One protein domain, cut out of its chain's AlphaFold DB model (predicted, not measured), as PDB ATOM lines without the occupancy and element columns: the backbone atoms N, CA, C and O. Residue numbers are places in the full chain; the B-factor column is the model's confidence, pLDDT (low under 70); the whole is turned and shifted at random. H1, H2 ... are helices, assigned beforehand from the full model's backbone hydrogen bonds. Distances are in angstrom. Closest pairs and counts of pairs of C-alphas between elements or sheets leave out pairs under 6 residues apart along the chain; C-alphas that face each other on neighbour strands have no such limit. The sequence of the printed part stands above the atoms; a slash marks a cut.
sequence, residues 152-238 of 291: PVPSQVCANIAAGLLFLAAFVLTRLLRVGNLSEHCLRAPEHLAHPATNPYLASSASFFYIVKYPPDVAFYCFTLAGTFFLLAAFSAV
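This is residues 152 to 238 of the 291 residues of the protein "Membrane protein" of Colletotrichum fructicola (strain Nara gc5) (UniProt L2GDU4). Two long helices, H1 and H4, run side by side and opposite ways as a two-helix shaft, and the stretch between them, residues 178 to 217, makes a loose head of loops with two short helices, H2 and H3, at one end of it. The first and last printed residues, Pro 152 and Val 238, lie at the other end of the shaft. The printed part has 87 residues, with four named helices in the order H1, H2, H3, H4 and no named strand; its class is all helix. The whole is loose, with a radius of gyration of the C-alphas of 15.6 A, and its outline is a rod of 52 by 22 by 20 A.

The longest helix, H1, takes residues 153 to 177, from C-alpha 153 at (40.802, -37.763, -3.874) to C-alpha 177 at (28.579, -33.568, 29.460), a length of 35.8 A. H4, residues 218 to 237, is 28.4 A long, from C-alpha 218 at (39.711, -37.478, 26.327) to C-alpha 237 at (43.070, -31.288, -1.208). Of the short helices, H3 takes residues 205 to 208 and H2 residues 190 to 194, 5.0 A and 6.5 A from first to last C-alpha.

H1 and H4 touch, with 44 pairs of C-alphas within 8 A. Their closest C-alphas, those of Gly 164 and Ala 226, are 4.1 A apart. They run opposite ways at a shallow tilt of 20 degrees, with their centres 8.0 A apart. H3 is close to H1 but not clearly touching it: their closest C-alphas, those of Arg 175 and Phe 208, are 7.2 A apart. H3 and H4 are apart. H2 touches no helix and is apart from H1, H3 and H4. In H1, H2 and H4 every pair of O of residue i and N of residue i+4 is within hydrogen-bond range; H3, with four residues, is too short for such a pair, and its one pair of O i and N i+3 is within range.

The two C-alphas farthest apart, those of Pro 152 and Ala 194, are 52.7 A apart, while those of Pro 152 and Val 238 are 13.7 A apart. The printed part has no cut. The link from H1 to H2, residues 178 to 189, is long, with 12 residues; those from H2 to H3 and from H3 to H4 are short. The mean pLDDT of the printed part is 81.5, and nine residues are under 70: 181, 183, 185 to 186, 188 and 213 to 216.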
ATOM      1  N   PRO A 152      39.239 -42.153  -4.857       76.31
ATOM      2  CA  PRO A 152      39.293 -40.888  -5.567       76.31
ATOM      3  C   PRO A 152      39.450 -39.760  -4.549       76.31
ATOM      4  O   PRO A 152      38.691 -39.697  -3.582       76.31
ATOM      5  N   VAL A 153      40.415 -38.866  -4.778       76.25
ATOM      6  CA  VAL A 153      40.802 -37.763  -3.874       76.25
ATOM      7  C   VAL A 153      39.626 -37.090  -3.135       76.25
ATOM      8  O   VAL A 153      39.716 -36.984  -1.912       76.25
ATOM      9  N   PRO A 154      38.503 -36.692  -3.779       80.69
ATOM     10  CA  PRO A 154      37.364 -36.113  -3.055       80.69
ATOM     11  C   PRO A 154      36.776 -37.033  -1.973       80.69
ATOM     12  O   PRO A 154      36.440 -36.550  -0.899       80.69
ATOM     13  N   SER A 155      36.696 -38.348  -2.197       82.00
ATOM     14  CA  SER A 155      36.197 -39.298  -1.189       82.00
ATOM     15  C   SER A 155      37.131 -39.411   0.022       82.00
ATOM     16  O   SER A 155      36.654 -39.437   1.154       82.00
ATOM     17  N   GLN A 156      38.451 -39.372  -0.195       82.50
ATOM     18  CA  GLN A 156      39.446 -39.362   0.881       82.50
ATOM     19  C   GLN A 156      39.382 -38.060   1.696       82.50
ATOM     20  O   GLN A 156      39.435 -38.094   2.925       82.50
ATOM     21  N   VAL A 157      39.217 -36.911   1.028       85.31
ATOM     22  CA  VAL A 157      39.007 -35.614   1.692       85.31
ATOM     23  C   VAL A 157      37.715 -35.634   2.513       85.31
ATOM     24  O   VAL A 157      37.752 -35.292   3.691       85.31
ATOM     25  N   CYS A 158      36.598 -36.100   1.946       86.31
ATOM     26  CA  CYS A 158      35.323 -36.212   2.661       86.31
ATOM     27  C   CYS A 158      35.403 -37.151   3.873       86.31
ATOM     28  O   CYS A 158      34.899 -36.796   4.936       86.31
ATOM     29  N   ALA A 159      36.065 -38.307   3.753       86.81
ATOM     30  CA  ALA A 159      36.258 -39.240   4.863       86.81
ATOM     31  C   ALA A 159      37.084 -38.615   6.002       86.81
ATOM     32  O   ALA A 159      36.694 -38.697   7.166       86.81
ATOM     33  N   ASN A 160      38.178 -37.918   5.670       87.00
ATOM     34  CA  ASN A 160      38.990 -37.194   6.648       87.00
ATOM     35  C   ASN A 160      38.208 -36.044   7.311       87.00
ATOM     36  O   ASN A 160      38.272 -35.889   8.526       87.00
ATOM     37  N   ILE A 161      37.421 -35.268   6.555       90.81
ATOM     38  CA  ILE A 161      36.559 -34.212   7.118       90.81
ATOM     39  C   ILE A 161      35.504 -34.815   8.052       90.81
ATOM     40  O   ILE A 161      35.316 -34.303   9.152       90.81
ATOM     41  N   ALA A 162      34.849 -35.911   7.660       90.81
ATOM     42  CA  ALA A 162      33.853 -36.588   8.488       90.81
ATOM     43  C   ALA A 162      34.463 -37.126   9.793       90.81
ATOM     44  O   ALA A 162      33.914 -36.886  10.866       90.81
ATOM     45  N   ALA A 163      35.631 -37.774   9.728       89.50
ATOM     46  CA  ALA A 163      36.369 -38.210  10.914       89.50
ATOM     47  C   ALA A 163      36.757 -37.022  11.813       89.50
ATOM     48  O   ALA A 163      36.515 -37.053  13.019       89.50
ATOM     49  N   GLY A 164      37.286 -35.939  11.231       88.94
ATOM     50  CA  GLY A 164      37.628 -34.713  11.955       88.94
ATOM     51  C   GLY A 164      36.426 -34.075  12.655       88.94
ATOM     52  O   GLY A 164      36.525 -33.698  13.821       88.94
ATOM     53  N   LEU A 165      35.269 -34.025  11.987       94.44
ATOM     54  CA  LEU A 165      34.008 -33.543  12.557       94.44
ATOM     55  C   LEU A 165      33.483 -34.451  13.676       94.44
ATOM     56  O   LEU A 165      33.001 -33.930  14.676       94.44
ATOM     57  N   LEU A 166      33.610 -35.777  13.559       94.00
ATOM     58  CA  LEU A 166      33.234 -36.715  14.627       94.00
ATOM     59  C   LEU A 166      34.106 -36.529  15.876       94.00
ATOM     60  O   LEU A 166      33.577 -36.445  16.985       94.00
ATOM     61  N   PHE A 167      35.426 -36.395  15.718       91.75
ATOM     62  CA  PHE A 167      36.323 -36.114  16.844       91.75
ATOM     63  C   PHE A 167      36.116 -34.708  17.427       91.75
ATOM     64  O   PHE A 167      36.176 -34.541  18.645       91.75
ATOM     65  N   LEU A 168      35.795 -33.706  16.602       92.44
ATOM     66  CA  LEU A 168      35.435 -32.370  17.078       92.44
ATOM     67  C   LEU A 168      34.099 -32.380  17.841       92.44
ATOM     68  O   LEU A 168      33.995 -31.759  18.895       92.44
ATOM     69  N   ALA A 169      33.101 -33.127  17.365       93.75
ATOM     70  CA  ALA A 169      31.834 -33.318  18.067       93.75
ATOM     71  C   ALA A 169      32.042 -34.040  19.408       93.75
ATOM     72  O   ALA A 169      31.486 -33.609  20.416       93.75
ATOM     73  N   ALA A 170      32.899 -35.066  19.456       90.88
ATOM     74  CA  ALA A 170      33.293 -35.722  20.703       90.88
ATOM     75  C   ALA A 170      33.998 -34.751  21.671       90.88
ATOM     76  O   ALA A 170      33.668 -34.723  22.856       90.88
ATOM     77  N   PHE A 171      34.894 -33.886  21.176       91.06
ATOM     78  CA  PHE A 171      35.509 -32.819  21.975       91.06
ATOM     79  C   PHE A 171      34.456 -31.866  22.566       91.06
ATOM     80  O   PHE A 171      34.439 -31.655  23.779       91.06
ATOM     81  N   VAL A 172      33.526 -31.351  21.753       91.88
ATOM     82  CA  VAL A 172      32.422 -30.501  22.239       91.88
ATOM     83  C   VAL A 172      31.581 -31.253  23.279       91.88
ATOM     84  O   VAL A 172      31.261 -30.704  24.333       91.88
ATOM     85  N   LEU A 173      31.283 -32.532  23.040       89.56
ATOM     86  CA  LEU A 173      30.477 -33.358  23.935       89.56
ATOM     87  C   LEU A 173      31.154 -33.589  25.296       89.56
ATOM     88  O   LEU A 173      30.470 -33.517  26.315       89.56
ATOM     89  N   THR A 174      32.481 -33.773  25.353       87.75
ATOM     90  CA  THR A 174      33.206 -33.853  26.642       87.75
ATOM     91  C   THR A 174      33.090 -32.563  27.460       87.75
ATOM     92  O   THR A 174      32.972 -32.635  28.683       87.75
ATOM     93  N   ARG A 175      33.027 -31.386  26.811       86.88
ATOM     94  CA  ARG A 175      32.793 -30.091  27.484       86.88
ATOM     95  C   ARG A 175      31.355 -29.909  27.956       86.88
ATOM     96  O   ARG A 175      31.136 -29.371  29.038       86.88
ATOM     97  N   LEU A 176      30.378 -30.364  27.171       88.38
ATOM     98  CA  LEU A 176      28.958 -30.255  27.517       88.38
ATOM     99  C   LEU A 176      28.554 -31.233  28.629       88.38
ATOM    100  O   LEU A 176      27.919 -30.823  29.598       88.38
ATOM    101  N   LEU A 177      28.947 -32.505  28.515       85.44
ATOM    102  CA  LEU A 177      28.579 -33.568  29.460       85.44
ATOM    103  C   LEU A 177      29.505 -33.668  30.682       85.44
ATOM    104  O   LEU A 177      29.200 -34.418  31.604       85.44
ATOM    105  N   ARG A 178      30.620 -32.927  30.696       82.19
ATOM    106  CA  ARG A 178      31.667 -32.977  31.733       82.19
ATOM    107  C   ARG A 178      32.237 -34.387  31.965       82.19
ATOM    108  O   ARG A 178      32.393 -34.841  33.094       82.19
ATOM    109  N   VAL A 179      32.552 -35.084  30.872       77.94
ATOM    110  CA  VAL A 179      33.079 -36.461  30.885       77.94
ATOM    111  C   VAL A 179      34.581 -36.450  30.610       77.94
ATOM    112  O   VAL A 179      35.000 -36.007  29.543       77.94
ATOM    113  N   GLY A 180      35.380 -36.974  31.543       74.50
ATOM    114  CA  GLY A 180      36.839 -37.066  31.421       74.50
ATOM    115  C   GLY A 180      37.561 -36.677  32.711       74.50
ATOM    116  O   GLY A 180      36.964 -36.666  33.787       74.50
ATOM    117  N   ASN A 181      38.845 -36.332  32.604       68.44
ATOM    118  CA  ASN A 181      39.638 -35.830  33.726       68.44
ATOM    119  C   ASN A 181      39.688 -34.297  33.684       68.44
ATOM    120  O   ASN A 181      40.696 -33.660  33.368       68.44
ATOM    121  N   LEU A 182      38.526 -33.704  33.948       71.00
ATOM    122  CA  LEU A 182      38.313 -32.271  33.842       71.00
ATOM    123  C   LEU A 182      38.896 -31.586  35.081       71.00
ATOM    124  O   LEU A 182      38.347 -31.657  36.178       71.00
ATOM    125  N   SER A 183      40.032 -30.908  34.901       69.19
ATOM    126  CA  SER A 183      40.735 -30.164  35.959       69.19
ATOM    127  C   SER A 183      40.018 -28.852  36.335       69.19
ATOM    128  O   SER A 183      40.631 -27.786  36.372       69.19
ATOM    129  N   GLU A 184      38.713 -28.914  36.619       71.50
ATOM    130  CA  GLU A 184      37.850 -27.764  36.940       71.50
ATOM    131  C   GLU A 184      38.396 -26.951  38.126       71.50
ATOM    132  O   GLU A 184      38.321 -25.725  38.144       71.50
ATOM    133  N   HIS A 185      39.047 -27.612  39.088       68.00
ATOM    134  CA  HIS A 185      39.676 -26.965  40.243       68.00
ATOM    135  C   HIS A 185      40.884 -26.074  39.898       68.00
ATOM    136  O   HIS A 185      41.200 -25.167  40.670       68.00
ATOM    137  N   CYS A 186      41.535 -26.298  38.751       67.88
ATOM    138  CA  CYS A 186      42.576 -25.417  38.212       67.88
ATOM    139  C   CYS A 186      41.980 -24.238  37.425       67.88
ATOM    140  O   CYS A 186      42.659 -23.239  37.198       67.88
ATOM    141  N   LEU A 187      40.707 -24.330  37.035       72.12
ATOM    142  CA  LEU A 187      40.003 -23.369  36.195       72.12
ATOM    143  C   LEU A 187      39.376 -22.234  37.024       72.12
ATOM    144  O   LEU A 187      38.187 -21.948  36.920       72.12
ATOM    145  N   ARG A 188      40.165 -21.574  37.877       69.81
ATOM    146  CA  ARG A 188      39.691 -20.476  38.742       69.81
ATOM    147  C   ARG A 188      39.841 -19.112  38.068       69.81
ATOM    148  O   ARG A 188      40.709 -18.324  38.430       69.81
ATOM    149  N   ALA A 189      38.980 -18.852  37.089       75.62
ATOM    150  CA  ALA A 189      38.793 -17.528  36.501       75.62
ATOM    151  C   ALA A 189      37.731 -16.731  37.298       75.62
ATOM    152  O   ALA A 189      36.814 -17.350  37.854       75.62
ATOM    153  N   PRO A 190      37.819 -15.388  37.393       74.25
ATOM    154  CA  PRO A 190      36.843 -14.583  38.137       74.25
ATOM    155  C   PRO A 190      35.408 -14.729  37.601       74.25
ATOM    156  O   PRO A 190      34.453 -14.695  38.375       74.25
ATOM    157  N   GLU A 191      35.244 -15.000  36.306       77.19
ATOM    158  CA  GLU A 191      33.957 -15.253  35.650       77.19
ATOM    159  C   GLU A 191      33.263 -16.520  36.185       77.19
ATOM    160  O   GLU A 191      32.033 -16.580  36.240       77.19
ATOM    161  N   HIS A 192      34.038 -17.520  36.627       78.06
ATOM    162  CA  HIS A 192      33.515 -18.763  37.208       78.06
ATOM    163  C   HIS A 192      33.091 -18.574  38.668       78.06
ATOM    164  O   HIS A 192      32.135 -19.200  39.118       78.06
ATOM    165  N   LEU A 193      33.765 -17.677  39.399       77.38
ATOM    166  CA  LEU A 193      33.373 -17.295  40.759       77.38
ATOM    167  C   LEU A 193      32.059 -16.498  40.768       77.38
ATOM    168  O   LEU A 193      31.291 -16.606  41.720       77.38
ATOM    169  N   ALA A 194      31.778 -15.743  39.700       81.38
ATOM    170  CA  ALA A 194      30.515 -15.025  39.529       81.38
ATOM    171  C   ALA A 194      29.312 -15.947  39.234       81.38
ATOM    172  O   ALA A 194      28.185 -15.599  39.575       81.38
ATOM    173  N   HIS A 195      29.533 -17.123  38.629       80.06
ATOM    174  CA  HIS A 195      28.466 -18.043  38.206       80.06
ATOM    175  C   HIS A 195      28.739 -19.503  38.625       80.06
ATOM    176  O   HIS A 195      28.899 -20.372  37.764       80.06
ATOM    177  N   PRO A 196      28.743 -19.820  39.936       76.38
ATOM    178  CA  PRO A 196      29.143 -21.136  40.448       76.38
ATOM    179  C   PRO A 196      28.208 -22.297  40.056       76.38
ATOM    180  O   PRO A 196      28.582 -23.456  40.209       76.38
ATOM    181  N   ALA A 197      26.998 -22.009  39.562       78.75
ATOM    182  CA  ALA A 197      26.033 -23.010  39.097       78.75
ATOM    183  C   ALA A 197      26.124 -23.317  37.585       78.75
ATOM    184  O   ALA A 197      25.475 -24.248  37.106       78.75
ATOM    185  N   THR A 198      26.905 -22.545  36.823       83.25
ATOM    186  CA  THR A 198      27.016 -22.663  35.359       83.25
ATOM    187  C   THR A 198      28.189 -23.569  34.974       83.25
ATOM    188  O   THR A 198      29.175 -23.667  35.701       83.25
ATOM    189  N   ASN A 199      28.119 -24.241  33.817       85.25
ATOM    190  CA  ASN A 199      29.231 -25.059  33.320       85.25
ATOM    191  C   ASN A 199      30.487 -24.177  33.095       85.25
ATOM    192  O   ASN A 199      30.438 -23.277  32.249       85.25
ATOM    193  N   PRO A 200      31.617 -24.435  33.789       83.19
ATOM    194  CA  PRO A 200      32.801 -23.574  33.729       83.19
ATOM    195  C   PRO A 200      33.441 -23.526  32.333       83.19
ATOM    196  O   PRO A 200      34.048 -22.522  31.966       83.19
ATOM    197  N   TYR A 201      33.259 -24.558  31.504       83.06
ATOM    198  CA  TYR A 201      33.763 -24.582  30.127       83.06
ATOM    199  C   TYR A 201      32.965 -23.698  29.163       83.06
ATOM    200  O   TYR A 201      33.448 -23.423  28.072       83.06
ATOM    201  N   LEU A 202      31.758 -23.255  29.535       84.88
ATOM    202  CA  LEU A 202      30.914 -22.383  28.706       84.88
ATOM    203  C   LEU A 202      30.956 -20.911  29.140       84.88
ATOM    204  O   LEU A 202      30.441 -20.053  28.429       84.88
ATOM    205  N   ALA A 203      31.568 -20.607  30.286       85.00
ATOM    206  CA  ALA A 203      31.639 -19.249  30.821       85.00
ATOM    207  C   ALA A 203      32.623 -18.333  30.062       85.00
ATOM    208  O   ALA A 203      32.489 -17.113  30.118       85.00
ATOM    209  N   SER A 204      33.604 -18.896  29.345       84.94
ATOM    210  CA  SER A 204      34.553 -18.148  28.516       84.94
ATOM    211  C   SER A 204      35.070 -19.005  27.357       84.94
ATOM    212  O   SER A 204      35.212 -20.222  27.469       84.94
ATOM    213  N   SER A 205      35.430 -18.379  26.235       84.19
ATOM    214  CA  SER A 205      36.115 -19.078  25.139       84.19
ATOM    215  C   SER A 205      37.480 -19.624  25.577       84.19
ATOM    216  O   SER A 205      37.882 -20.706  25.149       84.19
ATOM    217  N   ALA A 206      38.169 -18.926  26.485       82.06
ATOM    218  CA  ALA A 206      39.439 -19.377  27.047       82.06
ATOM    219  C   ALA A 206      39.279 -20.626  27.933       82.06
ATOM    220  O   ALA A 206      40.148 -21.497  27.910       82.06
ATOM    221  N   SER A 207      38.167 -20.752  28.672       82.06
ATOM    222  CA  SER A 207      37.875 -21.964  29.445       82.06
ATOM    223  C   SER A 207      37.415 -23.116  28.548       82.06
ATOM    224  O   SER A 207      37.856 -24.244  28.754       82.06
ATOM    225  N   PHE A 208      36.645 -22.849  27.488       86.12
ATOM    226  CA  PHE A 208      36.249 -23.861  26.499       86.12
ATOM    227  C   PHE A 208      37.453 -24.564  25.841       86.12
ATOM    228  O   PHE A 208      37.512 -25.799  25.761       86.12
ATOM    229  N   PHE A 209      38.454 -23.779  25.423       86.94
ATOM    230  CA  PHE A 209      39.698 -24.270  24.821       86.94
ATOM    231  C   PHE A 209      40.788 -24.649  25.842       86.94
ATOM    232  O   PHE A 209      41.909 -24.971  25.446       86.94
ATOM    233  N   TYR A 210      40.487 -24.677  27.145       82.62
ATOM    234  CA  TYR A 210      41.446 -25.109  28.162       82.62
ATOM    235  C   TYR A 210      41.653 -26.628  28.126       82.62
ATOM    236  O   TYR A 210      40.863 -27.412  28.659       82.62
ATOM    237  N   ILE A 211      42.729 -27.061  27.474       82.56
ATOM    238  CA  ILE A 211      43.092 -28.470  27.319       82.56
ATOM    239  C   ILE A 211      44.340 -28.750  28.163       82.56
ATOM    240  O   ILE A 211      45.389 -28.139  27.963       82.56
ATOM    241  N   VAL A 212      44.227 -29.690  29.103       75.25
ATOM    242  CA  VAL A 212      45.330 -30.104  29.980       75.25
ATOM    243  C   VAL A 212      46.038 -31.315  29.373       75.25
ATOM    244  O   VAL A 212      45.391 -32.246  28.907       75.25
ATOM    245  N   LYS A 213      47.377 -31.307  29.376       62.44
ATOM    246  CA  LYS A 213      48.198 -32.387  28.797       62.44
ATOM    247  C   LYS A 213      48.397 -33.598  29.729       62.44
ATOM    248  O   LYS A 213      48.674 -34.695  29.252       62.44
ATOM    249  N   TYR A 214      48.307 -33.395  31.042       61.47
ATOM    250  CA  TYR A 214      48.485 -34.428  32.068       61.47
ATOM    251  C   TYR A 214      47.508 -34.145  33.219       61.47
ATOM    252  O   TYR A 214      47.560 -33.022  33.724       61.47
ATOM    253  N   PRO A 215      46.673 -35.089  33.694       57.84
ATOM    254  CA  PRO A 215      46.514 -36.509  33.314       57.84
ATOM    255  C   PRO A 215      45.988 -36.741  31.877       57.84
ATOM    256  O   PRO A 215      45.623 -35.773  31.215       57.84
ATOM    257  N   PRO A 216      45.974 -37.993  31.363       64.62
ATOM    258  CA  PRO A 216      45.449 -38.293  30.028       64.62
ATOM    259  C   PRO A 216      43.941 -38.016  29.955       64.62
ATOM    260  O   PRO A 216      43.137 -38.773  30.500       64.62
ATOM    261  N   ASP A 217      43.569 -36.935  29.273       80.50
ATOM    262  CA  ASP A 217      42.180 -36.510  29.108       80.50
ATOM    263  C   ASP A 217      41.649 -36.769  27.688       80.50
ATOM    264  O   ASP A 217      42.357 -36.619  26.689       80.50
ATOM    265  N   VAL A 218      40.369 -37.135  27.596       84.44
ATOM    266  CA  VAL A 218      39.711 -37.478  26.327       84.44
ATOM    267  C   VAL A 218      39.601 -36.254  25.412       84.44
ATOM    268  O   VAL A 218      39.785 -36.388  24.202       84.44
ATOM    269  N   ALA A 219      39.396 -35.050  25.960       84.69
ATOM    270  CA  ALA A 219      39.302 -33.837  25.154       84.69
ATOM    271  C   ALA A 219      40.640 -33.504  24.465       84.69
ATOM    272  O   ALA A 219      40.634 -33.039  23.324       84.69
ATOM    273  N   PHE A 220      41.784 -33.800  25.099       86.50
ATOM    274  CA  PHE A 220      43.103 -33.653  24.467       86.50
ATOM    275  C   PHE A 220      43.249 -34.565  23.241       86.50
ATOM    276  O   PHE A 220      43.628 -34.090  22.166       86.50
ATOM    277  N   TYR A 221      42.894 -35.849  23.364       86.81
ATOM    278  CA  TYR A 221      42.945 -36.791  22.241       86.81
ATOM    279  C   TYR A 221      41.958 -36.424  21.128       86.81
ATOM    280  O   TYR A 221      42.356 -36.353  19.968       86.81
ATOM    281  N   CYS A 222      40.696 -36.134  21.459       87.88
ATOM    282  CA  CYS A 222      39.681 -35.751  20.475       87.88
ATOM    283  C   CYS A 222      40.072 -34.482  19.705       87.88
ATOM    284  O   CYS A 222      39.984 -34.464  18.480       87.88
ATOM    285  N   PHE A 223      40.567 -33.443  20.385       88.00
ATOM    286  CA  PHE A 223      41.015 -32.215  19.722       88.00
ATOM    287  C   PHE A 223      42.238 -32.452  18.820       88.00
ATOM    288  O   PHE A 223      42.277 -31.980  17.682       88.00
ATOM    289  N   THR A 224      43.214 -33.234  19.292       87.12
ATOM    290  CA  THR A 224      44.443 -33.546  18.542       87.12
ATOM    291  C   THR A 224      44.149 -34.393  17.300       87.12
ATOM    292  O   THR A 224      44.644 -34.091  16.209       87.12
ATOM    293  N   LEU A 225      43.290 -35.411  17.424       85.44
ATOM    294  CA  LEU A 225      42.848 -36.237  16.298       85.44
ATOM    295  C   LEU A 225      42.007 -35.427  15.309       85.44
ATOM    296  O   LEU A 225      42.267 -35.512  14.112       85.44
ATOM    297  N   ALA A 226      41.079 -34.583  15.771       88.38
ATOM    298  CA  ALA A 226      40.321 -33.690  14.893       88.38
ATOM    299  C   ALA A 226      41.251 -32.781  14.068       88.38
ATOM    300  O   ALA A 226      41.136 -32.731  12.844       88.38
ATOM    301  N   GLY A 227      42.230 -32.139  14.716       83.69
ATOM    302  CA  GLY A 227      43.254 -31.337  14.042       83.69
ATOM    303  C   GLY A 227      44.068 -32.142  13.023       83.69
ATOM    304  O   GLY A 227      44.285 -31.682  11.904       83.69
ATOM    305  N   THR A 228      44.452 -33.372  13.372       84.50
ATOM    306  CA  THR A 228      45.161 -34.295  12.469       84.50
ATOM    307  C   THR A 228      44.322 -34.631  11.237       84.50
ATOM    308  O   THR A 228      44.803 -34.499  10.115       84.50
ATOM    309  N   PHE A 229      43.053 -35.001  11.415       84.19
ATOM    310  CA  PHE A 229      42.157 -35.332  10.307       84.19
ATOM    311  C   PHE A 229      41.857 -34.125   9.406       84.19
ATOM    312  O   PHE A 229      41.850 -34.276   8.184       84.19
ATOM    313  N   PHE A 230      41.706 -32.917   9.957       84.25
ATOM    314  CA  PHE A 230      41.573 -31.704   9.141       84.25
ATOM    315  C   PHE A 230      42.860 -31.350   8.383       84.25
ATOM    316  O   PHE A 230      42.781 -30.942   7.226       84.25
ATOM    317  N   LEU A 231      44.044 -31.559   8.971       77.44
ATOM    318  CA  LEU A 231      45.321 -31.413   8.260       77.44
ATOM    319  C   LEU A 231      45.471 -32.447   7.136       77.44
ATOM    320  O   LEU A 231      45.885 -32.091   6.036       77.44
ATOM    321  N   LEU A 232      45.073 -33.702   7.368       80.81
ATOM    322  CA  LEU A 232      45.035 -34.745   6.338       80.81
ATOM    323  C   LEU A 232      44.058 -34.390   5.206       80.81
ATOM    324  O   LEU A 232      44.412 -34.524   4.038       80.81
ATOM    325  N   ALA A 233      42.861 -33.887   5.526       79.69
ATOM    326  CA  ALA A 233      41.909 -33.396   4.530       79.69
ATOM    327  C   ALA A 233      42.485 -32.232   3.708       79.69
ATOM    328  O   ALA A 233      42.409 -32.251   2.480       79.69
ATOM    329  N   ALA A 234      43.105 -31.252   4.373       77.75
ATOM    330  CA  ALA A 234      43.741 -30.115   3.718       77.75
ATOM    331  C   ALA A 234      44.879 -30.564   2.788       77.75
ATOM    332  O   ALA A 234      44.909 -30.162   1.628       77.75
ATOM    333  N   PHE A 235      45.777 -31.441   3.246       75.31
ATOM    334  CA  PHE A 235      46.879 -31.948   2.426       75.31
ATOM    335  C   PHE A 235      46.415 -32.859   1.280       75.31
ATOM    336  O   PHE A 235      46.974 -32.759   0.191       75.31
ATOM    337  N   SER A 236      45.364 -33.672   1.457       74.81
ATOM    338  CA  SER A 236      44.733 -34.407   0.345       74.81
ATOM    339  C   SER A 236      44.073 -33.481  -0.684       74.81
ATOM    340  O   SER A 236      43.985 -33.850  -1.851       74.81
ATOM    341  N   ALA A 237      43.629 -32.282  -0.291       77.44
ATOM    342  CA  ALA A 237      43.070 -31.288  -1.208       77.44
ATOM    343  C   ALA A 237      44.138 -30.454  -1.951       77.44
ATOM    344  O   ALA A 237      43.824 -29.835  -2.970       77.44
ATOM    345  N   VAL A 238      45.396 -30.425  -1.485       76.44
ATOM    346  CA  VAL A 238      46.479 -29.677  -2.147       76.44
ATOM    347  C   VAL A 238      46.859 -30.346  -3.479       76.44
ATOM    348  O   VAL A 238      47.263 -31.509  -3.490       76.44
TER     349      VAL A 238